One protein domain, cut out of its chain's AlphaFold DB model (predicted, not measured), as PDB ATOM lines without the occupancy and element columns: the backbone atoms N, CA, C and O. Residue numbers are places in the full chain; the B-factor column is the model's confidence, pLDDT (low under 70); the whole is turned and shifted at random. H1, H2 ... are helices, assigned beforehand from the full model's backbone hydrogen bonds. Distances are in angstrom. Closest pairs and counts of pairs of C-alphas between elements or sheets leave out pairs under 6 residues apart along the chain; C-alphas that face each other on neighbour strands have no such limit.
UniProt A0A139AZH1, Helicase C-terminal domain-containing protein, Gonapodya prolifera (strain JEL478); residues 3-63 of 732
ATOM      1  N   GLU A   3     134.107 138.974 141.973       46.44
ATOM      2  CA  GLU A   3     134.288 140.337 141.438       46.44
ATOM      3  C   GLU A   3     133.270 141.351 141.993       46.44
ATOM      4  O   GLU A   3     133.484 142.555 141.889       46.44
ATOM      5  N   VAL A   4     132.192 140.879 142.637       51.22
ATOM      6  CA  VAL A   4     131.166 141.722 143.284       51.22
ATOM      7  C   VAL A   4     131.633 142.181 144.682       51.22
ATOM      8  O   VAL A   4     130.967 142.976 145.334       51.22
ATOM      9  N   SER A   5     132.791 141.707 145.168       50.28
ATOM     10  CA  SER A   5     133.205 141.804 146.578       50.28
ATOM     11  C   SER A   5     133.973 143.064 146.981       50.28
ATOM     12  O   SER A   5     134.531 143.084 148.080       50.28
ATOM     13  N   LYS A   6     134.021 144.126 146.165       49.12
ATOM     14  CA  LYS A   6     134.638 145.396 146.595       49.12
ATOM     15  C   LYS A   6     133.759 146.076 147.659       49.12
ATOM     16  O   LYS A   6     133.032 147.012 147.354       49.12
ATOM     17  N   GLY A   7     133.809 145.564 148.892       55.25
ATOM     18  CA  GLY A   7     133.136 146.120 150.068       55.25
ATOM     19  C   GLY A   7     132.521 145.124 151.064       55.25
ATOM     20  O   GLY A   7     131.918 145.588 152.024       55.25
ATOM     21  N   ASN A   8     132.628 143.796 150.884       60.72
ATOM     22  CA  ASN A   8     131.979 142.836 151.796       60.72
ATOM     23  C   ASN A   8     132.936 141.776 152.380       60.72
ATOM     24  O   ASN A   8     133.227 140.757 151.746       60.72
ATOM     25  N   ASP A   9     133.358 141.989 153.631       61.47
ATOM     26  CA  ASP A   9     134.237 141.094 154.402       61.47
ATOM     27  C   ASP A   9     133.656 139.687 154.626       61.47
ATOM     28  O   ASP A   9     134.406 138.725 154.814       61.47
ATOM     29  N   LEU A  10     132.326 139.525 154.588       62.91
ATOM     30  CA  LEU A  10     131.678 138.231 154.828       62.91
ATOM     31  C   LEU A  10     131.856 137.270 153.650       62.91
ATOM     32  O   LEU A  10     132.041 136.076 153.884       62.91
ATOM     33  N   LEU A  11     131.877 137.754 152.398       64.44
ATOM     34  CA  LEU A  11     132.174 136.877 151.256       64.44
ATOM     35  C   LEU A  11     133.634 136.466 151.211       64.44
ATOM     36  O   LEU A  11     133.918 135.331 150.848       64.44
ATOM     37  N   HIS A  12     134.553 137.344 151.615       65.00
ATOM     38  CA  HIS A  12     135.978 137.016 151.673       65.00
ATOM     39  C   HIS A  12     136.270 135.803 152.569       65.00
ATOM     40  O   HIS A  12     137.197 135.048 152.286       65.00
ATOM     41  N   ARG A  13     135.432 135.550 153.583       64.31
ATOM     42  CA  ARG A  13     135.521 134.374 154.468       64.31
ATOM     43  C   ARG A  13     134.949 133.082 153.863       64.31
ATOM     44  O   ARG A  13     135.118 132.016 154.440       64.31
ATOM     45  N   MET A  14     134.293 133.157 152.706       69.19
ATOM     46  CA  MET A  14     133.546 132.057 152.081       69.19
ATOM     47  C   MET A  14     134.258 131.483 150.853       69.19
ATOM     48  O   MET A  14     133.618 131.088 149.873       69.19
ATOM     49  N   GLN A  15     135.593 131.497 150.860       74.56
ATOM     50  CA  GLN A  15     136.383 130.981 149.745       74.56
ATOM     51  C   GLN A  15     136.174 129.467 149.609       74.56
ATOM     52  O   GLN A  15     136.280 128.760 150.614       74.56
ATOM     53  N   PRO A  16     135.899 128.939 148.398       75.62
ATOM     54  CA  PRO A  16     135.674 127.509 148.203       75.62
ATOM     55  C   PRO A  16     136.848 126.666 148.709       75.62
ATOM     56  O   PRO A  16     136.628 125.603 149.278       75.62
ATOM     57  N   ASP A  17     138.077 127.171 148.587       78.31
ATOM     58  CA  ASP A  17     139.294 126.487 149.037       78.31
ATOM     59  C   ASP A  17     139.322 126.230 150.558       78.31
ATOM     60  O   ASP A  17     139.943 125.267 151.002       78.31
ATOM     61  N   ALA A  18     138.603 127.024 151.364       77.00
ATOM     62  CA  ALA A  18     138.469 126.793 152.805       77.00
ATOM     63  C   ALA A  18     137.476 125.663 153.142       77.00
ATOM     64  O   ALA A  18     137.597 125.014 154.179       77.00
ATOM     65  N   TYR A  19     136.494 125.418 152.268       78.00
ATOM     66  CA  TYR A  19     135.458 124.394 152.449       78.00
ATOM     67  C   TYR A  19     135.783 123.083 151.726       78.00
ATOM     68  O   TYR A  19     135.260 122.031 152.096       78.00
ATOM     69  N   PHE A  20     136.636 123.138 150.701       84.19
ATOM     70  CA  PHE A  20     137.003 122.011 149.848       84.19
ATOM     71  C   PHE A  20     138.522 121.780 149.898       84.19
ATOM     72  O   PHE A  20     139.241 122.179 148.981       84.19
ATOM     73  N   PRO A  21     139.033 121.104 150.947       72.31
ATOM     74  CA  PRO A  21     140.473 120.916 151.149       72.31
ATOM     75  C   PRO A  21     141.140 120.068 150.052       72.31
ATOM     76  O   PRO A  21     142.346 120.159 149.842       72.31
ATOM     77  N   SER A  22     140.368 119.250 149.325       71.12
ATOM     78  CA  SER A  22     140.834 118.511 148.149       71.12
ATOM     79  C   SER A  22     140.178 119.041 146.876       71.12
ATOM     80  O   SER A  22     138.970 118.907 146.686       71.12
ATOM     81  N   LYS A  23     140.990 119.542 145.937       65.94
ATOM     82  CA  LYS A  23     140.517 119.970 144.604       65.94
ATOM     83  C   LYS A  23     139.965 118.819 143.755       65.94
ATOM     84  O   LYS A  23     139.215 119.055 142.814       65.94
ATOM     85  N   HIS A  24     140.323 117.578 144.083       62.28
ATOM     86  CA  HIS A  24     139.943 116.389 143.316       62.28
ATOM     87  C   HIS A  24     138.792 115.598 143.944       62.28
ATOM     88  O   HIS A  24     138.195 114.754 143.277       62.28
ATOM     89  N   ARG A  25     138.459 115.851 145.215       64.12
ATOM     90  CA  ARG A  25     137.427 115.101 145.934       64.12
ATOM     91  C   ARG A  25     136.618 116.028 146.830       64.12
ATOM     92  O   ARG A  25     137.049 116.391 147.914       64.12
ATOM     93  N   VAL A  26     135.409 116.338 146.379       78.56
ATOM     94  CA  VAL A  26     134.436 117.146 147.114       78.56
ATOM     95  C   VAL A  26     133.337 116.234 147.655       78.56
ATOM     96  O   VAL A  26     132.668 115.525 146.900       78.56
ATOM     97  N   SER A  27     133.143 116.219 148.971       74.56
ATOM     98  CA  SER A  27     132.113 115.414 149.626       74.56
ATOM     99  C   SER A  27     130.768 116.146 149.695       74.56
ATOM    100  O   SER A  27     130.674 117.369 149.791       74.56
ATOM    101  N   ARG A  28     129.671 115.379 149.738       70.94
ATOM    102  CA  ARG A  28     128.314 115.940 149.891       70.94
ATOM    103  C   ARG A  28     128.141 116.728 151.196       70.94
ATOM    104  O   ARG A  28     127.309 117.629 151.250       70.94
ATOM    105  N   LYS A  29     128.880 116.364 152.250       77.62
ATOM    106  CA  LYS A  29     128.830 117.044 153.550       77.62
ATOM    107  C   LYS A  29     129.438 118.444 153.447       77.62
ATOM    108  O   LYS A  29     128.800 119.390 153.894       77.62
ATOM    109  N   GLU A  30     130.594 118.566 152.800       83.12
ATOM    110  CA  GLU A  30     131.275 119.846 152.558       83.12
ATOM    111  C   GLU A  30     130.422 120.771 151.685       83.12
ATOM    112  O   GLU A  30     130.192 121.917 152.055       83.12
ATOM    113  N   VAL A  31     129.838 120.252 150.594       82.44
ATOM    114  CA  VAL A  31     128.953 121.049 149.720       82.44
ATOM    115  C   VAL A  31     127.739 121.570 150.480       82.44
ATOM    116  O   VAL A  31     127.376 122.731 150.332       82.44
ATOM    117  N   ARG A  32     127.114 120.738 151.322       80.88
ATOM    118  CA  ARG A  32     125.962 121.155 152.135       80.88
ATOM    119  C   ARG A  32     126.331 122.164 153.214       80.88
ATOM    120  O   ARG A  32     125.492 122.982 153.575       80.88
ATOM    121  N   GLN A  33     127.536 122.078 153.773       83.75
ATOM    122  CA  GLN A  33     128.022 123.074 154.724       83.75
ATOM    123  C   GLN A  33     128.200 124.416 154.017       83.75
ATOM    124  O   GLN A  33     127.578 125.393 154.416       83.75
ATOM    125  N   TYR A  34     128.923 124.412 152.897       85.94
ATOM    126  CA  TYR A  34     129.138 125.598 152.077       85.94
ATOM    127  C   TYR A  34     127.821 126.232 151.600       85.94
ATOM    128  O   TYR A  34     127.633 127.441 151.700       85.94
ATOM    129  N   GLU A  35     126.867 125.414 151.145       83.12
ATOM    130  CA  GLU A  35     125.530 125.861 150.738       83.12
ATOM    131  C   GLU A  35     124.759 126.517 151.891       83.12
ATOM    132  O   GLU A  35     124.134 127.558 151.690       83.12
ATOM    133  N   ARG A  36     124.769 125.914 153.089       84.69
ATOM    134  CA  ARG A  36     124.072 126.466 154.260       84.69
ATOM    135  C   ARG A  36     124.628 127.829 154.635       84.69
ATOM    136  O   ARG A  36     123.853 128.768 154.789       84.69
ATOM    137  N   ASP A  37     125.946 127.931 154.722       83.88
ATOM    138  CA  ASP A  37     126.607 129.155 155.152       83.88
ATOM    139  C   ASP A  37     126.427 130.259 154.092       83.88
ATOM    140  O   ASP A  37     126.139 131.406 154.433       83.88
ATOM    141  N   LEU A  38     126.469 129.915 152.793       83.88
ATOM    142  CA  LEU A  38     126.129 130.852 151.716       83.88
ATOM    143  C   LEU A  38     124.683 131.342 151.836       83.88
ATOM    144  O   LEU A  38     124.441 132.545 151.764       83.88
ATOM    145  N   LYS A  39     123.714 130.442 152.050       81.25
ATOM    146  CA  LYS A  39     122.298 130.819 152.191       81.25
ATOM    147  C   LYS A  39     122.067 131.796 153.335       81.25
ATOM    148  O   LYS A  39     121.251 132.696 153.175       81.25
ATOM    149  N   VAL A  40     122.773 131.652 154.458       83.69
ATOM    150  CA  VAL A  40     122.680 132.603 155.578       83.69
ATOM    151  C   VAL A  40     123.068 134.013 155.126       83.69
ATOM    152  O   VAL A  40     122.340 134.961 155.409       83.69
ATOM    153  N   ILE A  41     124.153 134.144 154.360       81.19
ATOM    154  CA  ILE A  41     124.611 135.436 153.831       81.19
ATOM    155  C   ILE A  41     123.608 135.999 152.816       81.19
ATOM    156  O   ILE A  41     123.174 137.137 152.964       81.19
ATOM    157  N   PHE A  42     123.160 135.204 151.842       77.44
ATOM    158  CA  PHE A  42     122.170 135.666 150.859       77.44
ATOM    159  C   PHE A  42     120.849 136.090 151.512       77.44
ATOM    160  O   PHE A  42     120.284 137.116 151.149       77.44
ATOM    161  N   LEU A  43     120.368 135.339 152.508       80.00
ATOM    162  CA  LEU A  43     119.166 135.701 153.262       80.00
ATOM    163  C   LEU A  43     119.364 136.971 154.092       80.00
ATOM    164  O   LEU A  43     118.404 137.716 154.272       80.00
ATOM    165  N   SER A  44     120.577 137.226 154.590       80.12
ATOM    166  CA  SER A  44     120.891 138.493 155.256       80.12
ATOM    167  C   SER A  44     120.823 139.669 154.281       80.12
ATOM    168  O   SER A  44     120.256 140.698 154.629       80.12
ATOM    169  N   TRP A  45     121.278 139.482 153.036       79.94
ATOM    170  CA  TRP A  45     121.226 140.525 152.012       79.94
ATOM    171  C   TRP A  45     119.817 140.838 151.523       79.94
ATOM    172  O   TRP A  45     119.466 141.990 151.316       79.94
ATOM    173  N   LEU A  46     118.979 139.812 151.381       76.69
ATOM    174  CA  LEU A  46     117.568 139.964 151.014       76.69
ATOM    175  C   LEU A  46     116.739 140.720 152.063       76.69
ATOM    176  O   LEU A  46     115.663 141.213 151.747       76.69
ATOM    177  N   ARG A  47     117.203 140.776 153.317       77.81
ATOM    178  CA  ARG A  47     116.519 141.497 154.400       77.81
ATOM    179  C   ARG A  47     116.953 142.956 154.514       77.81
ATOM    180  O   ARG A  47     116.254 143.719 155.174       77.81
ATOM    181  N   ASP A  48     118.082 143.326 153.911       78.12
ATOM    182  CA  ASP A  48     118.635 144.678 153.962       78.12
ATOM    183  C   ASP A  48     118.529 145.359 152.579       78.12
ATOM    184  O   ASP A  48     119.256 144.981 151.651       78.12
ATOM    185  N   PRO A  49     117.685 146.402 152.439       73.62
ATOM    186  CA  PRO A  49     117.473 147.128 151.183       73.62
ATOM    187  C   PRO A  49     118.753 147.679 150.539       73.62
ATOM    188  O   PRO A  49     118.798 147.880 149.326       73.62
ATOM    189  N   GLN A  50     119.810 147.934 151.319       70.94
ATOM    190  CA  GLN A  50     121.076 148.449 150.786       70.94
ATOM    191  C   GLN A  50     121.909 147.369 150.084       70.94
ATOM    192  O   GLN A  50     122.702 147.675 149.191       70.94
ATOM    193  N   THR A  51     121.718 146.103 150.463       71.00
ATOM    194  CA  THR A  51     122.508 144.961 149.972       71.00
ATOM    195  C   THR A  51     121.723 144.042 149.033       71.00
ATOM    196  O   THR A  51     122.319 143.202 148.356       71.00
ATOM    197  N   GLU A  52     120.412 144.259 148.886       70.69
ATOM    198  CA  GLU A  52     119.537 143.555 147.940       70.69
ATOM    199  C   GLU A  52     120.071 143.596 146.495       70.69
ATOM    200  O   GLU A  52     120.040 142.596 145.771       70.69
ATOM    201  N   ARG A  53     120.660 144.725 146.080       73.75
ATOM    202  CA  ARG A  53     121.272 144.888 144.751       73.75
ATOM    203  C   ARG A  53     122.397 143.879 144.483       73.75
ATOM    204  O   ARG A  53     122.556 143.434 143.348       73.75
ATOM    205  N   TRP A  54     123.135 143.461 145.513       75.69
ATOM    206  CA  TRP A  54     124.196 142.459 145.375       75.69
ATOM    207  C   TRP A  54     123.638 141.072 145.047       75.69
ATOM    208  O   TRP A  54     124.258 140.336 144.278       75.69
ATOM    209  N   CYS A  55     122.448 140.721 145.552       69.94
ATOM    210  CA  CYS A  55     121.757 139.490 145.158       69.94
ATOM    211  C   CYS A  55     121.449 139.495 143.656       69.94
ATOM    212  O   CYS A  55     121.755 138.521 142.964       69.94
ATOM    213  N   TYR A  56     120.913 140.606 143.144       68.44
ATOM    214  CA  TYR A  56     120.634 140.780 141.716       68.44
ATOM    215  C   TYR A  56     121.901 140.682 140.855       68.44
ATOM    216  O   TYR A  56     121.914 139.960 139.855       68.44
ATOM    217  N   ASP A  57     122.991 141.339 141.258       71.50
ATOM    218  CA  ASP A  57     124.266 141.299 140.530       71.50
ATOM    219  C   ASP A  57     124.890 139.896 140.520       71.50
ATOM    220  O   ASP A  57     125.454 139.469 139.505       71.50
ATOM    221  N   VAL A  58     124.757 139.131 141.609       69.88
ATOM    222  CA  VAL A  58     125.189 137.728 141.634       69.88
ATOM    223  C   VAL A  58     124.347 136.861 140.697       69.88
ATOM    224  O   VAL A  58     124.930 136.097 139.926       69.88
ATOM    225  N   VAL A  59     123.015 136.978 140.722       66.94
ATOM    226  CA  VAL A  59     122.116 136.222 139.827       66.94
ATOM    227  C   VAL A  59     122.453 136.513 138.362       66.94
ATOM    228  O   VAL A  59     122.632 135.585 137.569       66.94
ATOM    229  N   LYS A  60     122.661 137.792 138.036       67.31
ATOM    230  CA  LYS A  60     123.060 138.255 136.703       67.31
ATOM    231  C   LYS A  60     124.436 137.718 136.280       67.31
ATOM    232  O   LYS A  60     124.599 137.251 135.156       67.31
ATOM    233  N   THR A  61     125.425 137.740 137.179       68.44
ATOM    234  CA  THR A  61     126.799 137.255 136.919       68.44
ATOM    235  C   THR A  61     126.850 135.744 136.718       68.44
ATOM    236  O   THR A  61     127.606 135.248 135.885       68.44
ATOM    237  N   LEU A  62     126.044 134.993 137.472       62.44
ATOM    238  CA  LEU A  62     125.932 133.544 137.314       62.44
ATOM    239  C   LEU A  62     125.266 133.142 135.992       62.44
ATOM    240  O   LEU A  62     125.203 131.944 135.717       62.44
ATOM    241  N   ARG A  63     124.791 134.111 135.188       55.66
ATOM    242  CA  ARG A  63     124.022 133.880 133.959       55.66
ATOM    243  C   ARG A  63     122.958 132.811 134.190       55.66
ATOM    244  O   ARG A  63     122.803 131.887 133.394       55.66
TER     245      ARG A  63
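What this domain is: This is residues 3 to 63 of the 732 residues of the protein "Helicase C-terminal domain-containing protein" of Gonapodya prolifera (strain JEL478) (UniProt A0A139AZH1). One long helix, H3, makes the long axis; the stretch with two short helices, H1 and H2, runs back along one side of it, and H4 turns off its last end. The printed part has 61 residues with four named helices, in the order H1, H2, H3, H4, and no named strand: all helix. It is only just loose, close to compact (radius of gyration of the C-alphas 12.8 A), and elongated, 37 by 24 by 20 A.

Where its parts are: H1, residues 9 to 12, begins at C-alpha 9 (134.237, 141.094, 154.402). H2 is residues 16 to 19. H3, residues 28 to 47, measures 28.5 A. H4, residues 52 to 61, measures 14.6 A and ends at C-alpha 61 (126.799, 137.255, 136.919).

How they stand to each other: H1 is close to H3 but not clearly touching, closest C-alphas Leu 10 and Ile 41, 7.7 A. H2 touches residues 30 to 34 of H3, closest C-alphas Tyr 19 and Glu 30, 6.2 A. H4 touches residues 42 to 46 of H3, closest C-alphas Leu 46 and Glu 52, 5.1 A, at a steep tilt of 48 degrees, opposite ways. Every O i to N i+4 pair in H3 and H4 is within hydrogen-bond range.

The domain as a whole: The printed part has no cut. Residues 3 to 14, 23 to 25, 55 to 56 and 58 to 63 have pLDDT under 70.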